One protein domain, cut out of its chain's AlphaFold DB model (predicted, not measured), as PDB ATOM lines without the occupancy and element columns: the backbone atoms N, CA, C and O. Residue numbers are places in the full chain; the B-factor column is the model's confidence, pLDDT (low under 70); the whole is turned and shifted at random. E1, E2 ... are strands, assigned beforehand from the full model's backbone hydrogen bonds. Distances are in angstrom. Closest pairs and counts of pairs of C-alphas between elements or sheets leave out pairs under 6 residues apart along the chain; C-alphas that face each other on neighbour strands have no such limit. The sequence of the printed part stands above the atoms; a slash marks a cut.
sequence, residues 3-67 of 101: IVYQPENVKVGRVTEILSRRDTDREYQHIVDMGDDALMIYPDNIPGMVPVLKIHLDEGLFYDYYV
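AT A GLANCE: This is residues 3 to 67 of the 101 residues of an uncharacterized protein of Paenibacillus uliginis N3/975 (UniProt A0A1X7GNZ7). Two strand hairpins, E1 with E2 and E3 with E4, join crosswise in one strongly twisted sheet, and a long loop, residues 21 to 49, swings out past the end of E2 and back to E3. The 65 printed residues hold four named strands, in sheet order E1 E2 E3 E4, an antiparallel meander, each strand the neighbour of the one before. The class is all strand, with under half of the residues, 28, in named elements. The whole is only just loose, close to compact, with a radius of gyration of the C-alphas of 13.4 A and spans of 41 by 29 by 17 A.

HOW THE PARTS SIT: E1, residues 3 to 7, and E2, residues 12 to 20, form an antiparallel hairpin; N 6 and O 14 are 2.8 A apart, within hydrogen-bond range. E2 bends by 74 degrees at residue 16. E2 and E3, residues 50 to 56, are also a hairpin, with N 13 and O 55 at 2.9 A. E3 and E4, residues 60 to 66, form another, with N 52 and O 64 at 2.8 A.

IN THESE COORDINATES: C-alpha 3 begins E1 at (-0.902, 44.739, 125.266). E2 is 20.8 A long, E4 19.3 A, ending at C-alpha 66, (0.673, 55.411, 106.425).

THE WHOLE: The printed part has no cut. The E2 to E3 link is long. Residues 20 to 41 have pLDDT under 70.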
ATOM      1  N   ILE A   3      -1.381  44.068 126.472       80.56
ATOM      2  CA  ILE A   3      -0.902  44.739 125.266       80.56
ATOM      3  C   ILE A   3       0.366  45.485 125.654       80.56
ATOM      4  O   ILE A   3       0.340  46.332 126.547       80.56
ATOM      5  N   VAL A   4       1.469  45.145 124.999       85.25
ATOM      6  CA  VAL A   4       2.729  45.879 125.099       85.25
ATOM      7  C   VAL A   4       2.729  46.908 123.982       85.25
ATOM      8  O   VAL A   4       2.467  46.580 122.822       85.25
ATOM      9  N   TYR A   5       2.983  48.163 124.336       88.75
ATOM     10  CA  TYR A   5       2.998  49.256 123.381       88.75
ATOM     11  C   TYR A   5       4.124  50.245 123.674       88.75
ATOM     12  O   TYR A   5       4.525  50.443 124.822       88.75
ATOM     13  N   GLN A   6       4.600  50.900 122.622       92.19
ATOM     14  CA  GLN A   6       5.488  52.048 122.703       92.19
ATOM     15  C   GLN A   6       4.644  53.333 122.676       92.19
ATOM     16  O   GLN A   6       3.891  53.523 121.720       92.19
ATOM     17  N   PRO A   7       4.725  54.217 123.687       92.75
ATOM     18  CA  PRO A   7       3.968  55.467 123.684       92.75
ATOM     19  C   PRO A   7       4.389  56.363 122.516       92.75
ATOM     20  O   PRO A   7       5.572  56.663 122.364       92.75
ATOM     21  N   GLU A   8       3.421  56.815 121.721       90.25
ATOM     22  CA  GLU A   8       3.633  57.862 120.712       90.25
ATOM     23  C   GLU A   8       3.179  59.225 121.248       90.25
ATOM     24  O   GLU A   8       3.803  60.249 120.978       90.25
ATOM     25  N   ASN A   9       2.107  59.244 122.046       91.81
ATOM     26  CA  ASN A   9       1.643  60.427 122.765       91.81
ATOM     27  C   ASN A   9       0.948  60.044 124.091       91.81
ATOM     28  O   ASN A   9       1.023  58.903 124.542       91.81
ATOM     29  N   VAL A  10       0.275  61.010 124.731       91.06
ATOM     30  CA  VAL A  10      -0.394  60.831 126.039       91.06
ATOM     31  C   VAL A  10      -1.513  59.780 126.004       91.06
ATOM     32  O   VAL A  10      -1.802  59.168 127.028       91.06
ATOM     33  N   LYS A  11      -2.151  59.572 124.850       92.44
ATOM     34  CA  LYS A  11      -3.336  58.718 124.693       92.44
ATOM     35  C   LYS A  11      -3.163  57.573 123.699       92.44
ATOM     36  O   LYS A  11      -4.006  56.685 123.668       92.44
ATOM     37  N   VAL A  12      -2.101  57.585 122.899       92.19
ATOM     38  CA  VAL A  12      -1.872  56.649 121.799       92.19
ATOM     39  C   VAL A  12      -0.517  55.979 121.951       92.19
ATOM     40  O   VAL A  12       0.507  56.631 122.181       92.19
ATOM     41  N   GLY A  13      -0.520  54.663 121.775       91.31
ATOM     42  CA  GLY A  13       0.670  53.834 121.732       91.31
ATOM     43  C   GLY A  13       0.691  52.930 120.511       91.31
ATOM     44  O   GLY A  13      -0.341  52.405 120.098       91.31
ATOM     45  N   ARG A  14       1.875  52.699 119.954       90.06
ATOM     46  CA  ARG A  14       2.092  51.686 118.925       90.06
ATOM     47  C   ARG A  14       2.188  50.315 119.569       90.06
ATOM     48  O   ARG A  14       3.046  50.112 120.422       90.06
ATOM     49  N   VAL A  15       1.349  49.373 119.157       87.50
ATOM     50  CA  VAL A  15       1.374  48.015 119.708       87.50
ATOM     51  C   VAL A  15       2.605  47.280 119.186       87.50
ATOM     52  O   VAL A  15       2.842  47.232 117.980       87.50
ATOM     53  N   THR A  16       3.390  46.716 120.099       84.62
ATOM     54  CA  THR A  16       4.549  45.877 119.771       84.62
ATOM     55  C   THR A  16       4.230  44.406 119.975       84.62
ATOM     56  O   THR A  16       4.676  43.576 119.191       84.62
ATOM     57  N   GLU A  17       3.442  44.078 121.006       79.25
ATOM     58  CA  GLU A  17       3.095  42.697 121.335       79.25
ATOM     59  C   GLU A  17       1.703  42.600 121.966       79.25
ATOM     60  O   GLU A  17       1.274  43.476 122.720       79.25
ATOM     61  N   ILE A  18       1.017  41.485 121.711       76.75
ATOM     62  CA  ILE A  18      -0.219  41.110 122.399       76.75
ATOM     63  C   ILE A  18       0.015  39.758 123.070       76.75
ATOM     64  O   ILE A  18       0.375  38.775 122.428       76.75
ATOM     65  N   LEU A  19      -0.193  39.706 124.382       75.69
ATOM     66  CA  LEU A  19      -0.032  38.509 125.198       75.69
ATOM     67  C   LEU A  19      -1.413  38.050 125.666       75.69
ATOM     68  O   LEU A  19      -2.091  38.761 126.417       75.69
ATOM     69  N   SER A  20      -1.850  36.855 125.279       69.50
ATOM     70  CA  SER A  20      -3.031  36.242 125.898       69.50
ATOM     71  C   SER A  20      -2.640  35.050 126.746       69.50
ATOM     72  O   SER A  20      -1.635  34.384 126.520       69.50
ATOM     73  N   ARG A  21      -3.472  34.798 127.749       62.41
ATOM     74  CA  ARG A  21      -3.368  33.640 128.618       62.41
ATOM     75  C   ARG A  21      -4.566  32.759 128.299       62.41
ATOM     76  O   ARG A  21      -5.690  33.171 128.578       62.41
ATOM     77  N   ARG A  22      -4.339  31.596 127.690       55.81
ATOM     78  CA  ARG A  22      -5.341  30.525 127.651       55.81
ATOM     79  C   ARG A  22      -5.158  29.704 128.927       55.81
ATOM     80  O   ARG A  22      -4.050  29.279 129.210       55.81
ATOM     81  N   ASP A  23      -6.217  29.648 129.723       50.44
ATOM     82  CA  ASP A  23      -6.440  28.900 130.968       50.44
ATOM     83  C   ASP A  23      -5.258  28.319 131.772       50.44
ATOM     84  O   ASP A  23      -4.535  27.434 131.338       50.44
ATOM     85  N   THR A  24      -5.206  28.749 133.042       54.31
ATOM     86  CA  THR A  24      -4.604  28.140 134.256       54.31
ATOM     87  C   THR A  24      -3.167  27.614 134.279       54.31
ATOM     88  O   THR A  24      -2.591  27.638 135.370       54.31
ATOM     89  N   ASP A  25      -2.528  27.279 133.167       56.12
ATOM     90  CA  ASP A  25      -1.091  27.017 133.129       56.12
ATOM     91  C   ASP A  25      -0.315  28.326 132.926       56.12
ATOM     92  O   ASP A  25      -0.797  29.324 132.384       56.12
ATOM     93  N   ARG A  26       0.847  28.409 133.570       54.19
ATOM     94  CA  ARG A  26       1.509  29.665 133.966       54.19
ATOM     95  C   ARG A  26       2.306  30.352 132.852       54.19
ATOM     96  O   ARG A  26       3.163  31.174 133.162       54.19
ATOM     97  N   GLU A  27       2.036  30.051 131.589       57.88
ATOM     98  CA  GLU A  27       2.836  30.554 130.472       57.88
ATOM     99  C   GLU A  27       2.032  31.531 129.609       57.88
ATOM    100  O   GLU A  27       0.939  31.231 129.128       57.88
ATOM    101  N   TYR A  28       2.566  32.744 129.446       56.53
ATOM    102  CA  TYR A  28       2.076  33.691 128.451       56.53
ATOM    103  C   TYR A  28       2.576  33.237 127.083       56.53
ATOM    104  O   TYR A  28       3.783  33.122 126.883       56.53
ATOM    105  N   GLN A  29       1.665  33.012 126.139       57.28
ATOM    106  CA  GLN A  29       2.054  32.854 124.743       57.28
ATOM    107  C   GLN A  29       2.110  34.229 124.079       57.28
ATOM    108  O   GLN A  29       1.192  35.045 124.224       57.28
ATOM    109  N   HIS A  30       3.202  34.476 123.355       53.88
ATOM    110  CA  HIS A  30       3.300  35.611 122.450       53.88
ATOM    111  C   HIS A  30       2.319  35.389 121.302       53.88
ATOM    112  O   HIS A  30       2.503  34.481 120.496       53.88
ATOM    113  N   ILE A  31       1.296  36.233 121.204       60.97
ATOM    114  CA  ILE A  31       0.406  36.281 120.040       60.97
ATOM    115  C   ILE A  31       0.969  37.317 119.074       60.97
ATOM    116  O   ILE A  31       0.308  38.270 118.671       60.97
ATOM    117  N   VAL A  32       2.241  37.138 118.732       49.34
ATOM    118  CA  VAL A  32       2.782  37.693 117.490       49.34
ATOM    119  C   VAL A  32       2.808  36.561 116.464       49.34
ATOM    120  O   VAL A  32       3.794  36.318 115.786       49.34
ATOM    121  N   ASP A  33       1.705  35.823 116.410       44.94
ATOM    122  CA  ASP A  33       1.308  35.035 115.261       44.94
ATOM    123  C   ASP A  33      -0.185  35.310 115.100       44.94
ATOM    124  O   ASP A  33      -0.968  35.089 116.030       44.94
ATOM    125  N   MET A  34      -0.559  35.906 113.969       45.78
ATOM    126  CA  MET A  34      -1.939  36.250 113.613       45.78
ATOM    127  C   MET A  34      -2.709  34.966 113.255       45.78
ATOM    128  O   MET A  34      -3.268  34.842 112.172       45.78
ATOM    129  N   GLY A  35      -2.655  33.969 114.138       39.22
ATOM    130  CA  GLY A  35      -3.363  32.704 114.027       39.22
ATOM    131  C   GLY A  35      -4.827  32.834 114.441       39.22
ATOM    132  O   GLY A  35      -5.210  33.757 115.164       39.22
ATOM    133  N   ASP A  36      -5.616  31.857 113.996       42.25
ATOM    134  CA  ASP A  36      -7.068  31.885 113.768       42.25
ATOM    135  C   ASP A  36      -8.017  32.289 114.924       42.25
ATOM    136  O   ASP A  36      -9.227  32.357 114.726       42.25
ATOM    137  N   ASP A  37      -7.524  32.601 116.122       43.22
ATOM    138  CA  ASP A  37      -8.364  32.695 117.325       43.22
ATOM    139  C   ASP A  37      -8.207  33.988 118.153       43.22
ATOM    140  O   ASP A  37      -8.836  34.131 119.208       43.22
ATOM    141  N   ALA A  38      -7.375  34.945 117.743       47.06
ATOM    142  CA  ALA A  38      -7.402  36.280 118.339       47.06
ATOM    143  C   ALA A  38      -8.358  37.140 117.512       47.06
ATOM    144  O   ALA A  38      -8.101  37.292 116.326       47.06
ATOM    145  N   LEU A  39      -9.446  37.645 118.122       47.44
ATOM    146  CA  LEU A  39     -10.424  38.601 117.559       47.44
ATOM    147  C   LEU A  39      -9.859  39.328 116.328       47.44
ATOM    148  O   LEU A  39      -9.143  40.319 116.469       47.44
ATOM    149  N   MET A  40     -10.118  38.757 115.147       50.69
ATOM    150  CA  MET A  40      -9.452  39.107 113.897       50.69
ATOM    151  C   MET A  40      -9.901  40.496 113.447       50.69
ATOM    152  O   MET A  40     -10.817  40.634 112.637       50.69
ATOM    153  N   ILE A  41      -9.273  41.545 113.966       60.81
ATOM    154  CA  ILE A  41      -9.260  42.826 113.270       60.81
ATOM    155  C   ILE A  41      -8.170  42.658 112.219       60.81
ATOM    156  O   ILE A  41      -6.995  42.864 112.498       60.81
ATOM    157  N   TYR A  42      -8.530  42.171 111.035       70.44
ATOM    158  CA  TYR A  42      -7.616  42.274 109.907       70.44
ATOM    159  C   TYR A  42      -7.562  43.735 109.478       70.44
ATOM    160  O   TYR A  42      -8.610  44.383 109.433       70.44
ATOM    161  N   PRO A  43      -6.372  44.268 109.168       82.00
ATOM    162  CA  PRO A  43      -6.307  45.576 108.555       82.00
ATOM    163  C   PRO A  43      -6.996  45.538 107.189       82.00
ATOM    164  O   PRO A  43      -6.923  44.544 106.458       82.00
ATOM    165  N   ASP A  44      -7.625  46.648 106.829       84.44
ATOM    166  CA  ASP A  44      -8.122  46.874 105.486       84.44
ATOM    167  C   ASP A  44      -6.947  46.880 104.505       84.44
ATOM    168  O   ASP A  44      -5.891  47.472 104.745       84.44
ATOM    169  N   ASN A  45      -7.135  46.227 103.362       84.62
ATOM    170  CA  ASN A  45      -6.152  46.273 102.291       84.62
ATOM    171  C   ASN A  45      -6.336  47.560 101.478       84.62
ATOM    172  O   ASN A  45      -7.097  47.588 100.508       84.62
ATOM    173  N   ILE A  46      -5.648  48.625 101.890       85.69
ATOM    174  CA  ILE A  46      -5.630  49.905 101.181       85.69
ATOM    175  C   ILE A  46      -4.369  49.959 100.300       85.69
ATOM    176  O   ILE A  46      -3.257  49.984 100.834       85.69
ATOM    177  N   PRO A  47      -4.498  49.982  98.956       84.88
ATOM    178  CA  PRO A  47      -3.345  49.975  98.061       84.88
ATOM    179  C   PRO A  47      -2.369  51.121  98.349       84.88
ATOM    180  O   PRO A  47      -2.761  52.285  98.388       84.88
ATOM    181  N   GLY A  48      -1.088  50.785  98.519       83.19
ATOM    182  CA  GLY A  48      -0.029  51.764  98.783       83.19
ATOM    183  C   GLY A  48       0.048  52.264 100.228       83.19
ATOM    184  O   GLY A  48       0.882  53.118 100.513       83.19
ATOM    185  N   MET A  49      -0.772  51.737 101.142       88.56
ATOM    186  CA  MET A  49      -0.693  52.043 102.570       88.56
ATOM    187  C   MET A  49      -0.259  50.825 103.380       88.56
ATOM    188  O   MET A  49      -0.599  49.685 103.068       88.56
ATOM    189  N   VAL A  50       0.490  51.080 104.449       86.50
ATOM    190  CA  VAL A  50       0.946  50.069 105.400       86.50
ATOM    191  C   VAL A  50       0.149  50.222 106.698       86.50
ATOM    192  O   VAL A  50       0.172  51.305 107.290       86.50
ATOM    193  N   PRO A  51      -0.544  49.166 107.161       88.69
ATOM    194  CA  PRO A  51      -1.258  49.191 108.429       88.69
ATOM    195  C   PRO A  51      -0.307  49.048 109.621       88.69
ATOM    196  O   PRO A  51       0.593  48.206 109.630       88.69
ATOM    197  N   VAL A  52      -0.559  49.817 110.675       89.00
ATOM    198  CA  VAL A  52       0.135  49.742 111.965       89.00
ATOM    199  C   VAL A  52      -0.895  49.630 113.070       89.00
ATOM    200  O   VAL A  52      -1.744  50.504 113.224       89.00
ATOM    201  N   LEU A  53      -0.804  48.569 113.869       88.12
ATOM    202  CA  LEU A  53      -1.683  48.409 115.017       88.12
ATOM    203  C   LEU A  53      -1.286  49.386 116.132       88.12
ATOM    204  O   LEU A  53      -0.139  49.409 116.594       88.12
ATOM    205  N   LYS A  54      -2.255  50.175 116.584       89.94
ATOM    206  CA  LYS A  54      -2.129  51.129 117.682       89.94
ATOM    207  C   LYS A  54      -3.203  50.870 118.735       89.94
ATOM    208  O   LYS A  54      -4.215  50.218 118.485       89.94
ATOM    209  N   ILE A  55      -2.952  51.363 119.940       88.56
ATOM    210  CA  ILE A  55      -3.902  51.379 121.046       88.56
ATOM    211  C   ILE A  55      -4.183  52.825 121.430       88.56
ATOM    212  O   ILE A  55      -3.259  53.594 121.699       88.56
ATOM    213  N   HIS A  56      -5.459  53.186 121.469       91.75
ATOM    214  CA  HIS A  56      -5.929  54.379 122.149       91.75
ATOM    215  C   HIS A  56      -6.327  53.981 123.572       91.75
ATOM    216  O   HIS A  56      -7.158  53.089 123.754       91.75
ATOM    217  N   LEU A  57      -5.748  54.623 124.587       87.38
ATOM    218  CA  LEU A  57      -5.932  54.231 125.991       87.38
ATOM    219  C   LEU A  57      -7.393  54.324 126.458       87.38
ATOM    220  O   LEU A  57      -7.786  53.578 127.353       87.38
ATOM    221  N   ASP A  58      -8.194  55.184 125.822       90.25
ATOM    222  CA  ASP A  58      -9.616  55.360 126.145       90.25
ATOM    223  C   ASP A  58     -10.561  54.584 125.201       90.25
ATOM    224  O   ASP A  58     -11.705  54.330 125.563       90.25
ATOM    225  N   GLU A  59     -10.114  54.231 123.987       85.06
ATOM    226  CA  GLU A  59     -11.009  53.763 122.901       85.06
ATOM    227  C   GLU A  59     -10.710  52.331 122.427       85.06
ATOM    228  O   GLU A  59     -11.584  51.677 121.861       85.06
ATOM    229  N   GLY A  60      -9.517  51.800 122.708       85.56
ATOM    230  CA  GLY A  60      -9.122  50.438 122.346       85.56
ATOM    231  C   GLY A  60      -8.185  50.359 121.138       85.56
ATOM    232  O   GLY A  60      -7.462  51.301 120.820       85.56
ATOM    233  N   LEU A  61      -8.129  49.179 120.518       87.62
ATOM    234  CA  LEU A  61      -7.225  48.870 119.406       87.62
ATOM    235  C   LEU A  61      -7.751  49.421 118.076       87.62
ATOM    236  O   LEU A  61      -8.935  49.282 117.778       87.62
ATOM    237  N   PHE A  62      -6.858  49.969 117.254       87.69
ATOM    238  CA  PHE A  62      -7.175  50.449 115.909       87.69
ATOM    239  C   PHE A  62      -5.965  50.341 114.971       87.69
ATOM    240  O   PHE A  62      -4.821  50.297 115.425       87.69
ATOM    241  N   TYR A  63      -6.213  50.315 113.660       88.75
ATOM    242  CA  TYR A  63      -5.159  50.403 112.650       88.75
ATOM    243  C   TYR A  63      -4.995  51.838 112.170       88.75
ATOM    244  O   TYR A  63      -5.957  52.472 111.741       88.75
ATOM    245  N   ASP A  64      -3.763  52.321 112.231       90.31
ATOM    246  CA  ASP A  64      -3.329  53.530 111.545       90.31
ATOM    247  C   ASP A  64      -2.683  53.143 110.210       90.31
ATOM    248  O   ASP A  64      -2.025  52.104 110.122       90.31
ATOM    249  N   TYR A  65      -2.866  53.957 109.176       91.25
ATOM    250  CA  TYR A  65      -2.385  53.668 107.827       91.25
ATOM    251  C   TYR A  65      -1.482  54.792 107.363       91.25
ATOM    252  O   TYR A  65      -1.890  55.952 107.311       91.25
ATOM    253  N   TYR A  66      -0.260  54.444 106.981       87.75
ATOM    254  CA  TYR A  66       0.673  55.411 106.425       87.75
ATOM    255  C   TYR A  66       1.134  54.968 105.044       87.75
ATOM    256  O   TYR A  66       1.254  53.777 104.756       87.75
ATOM    257  N   VAL A  67       1.399  55.944 104.184       87.81
ATOM    258  CA  VAL A  67       2.066  55.701 102.908       87.81
ATOM    259  C   VAL A  67       3.565  55.653 103.202       87.81
ATOM    260  O   VAL A  67       4.095  56.632 103.732       87.81
TER     261      VAL A  67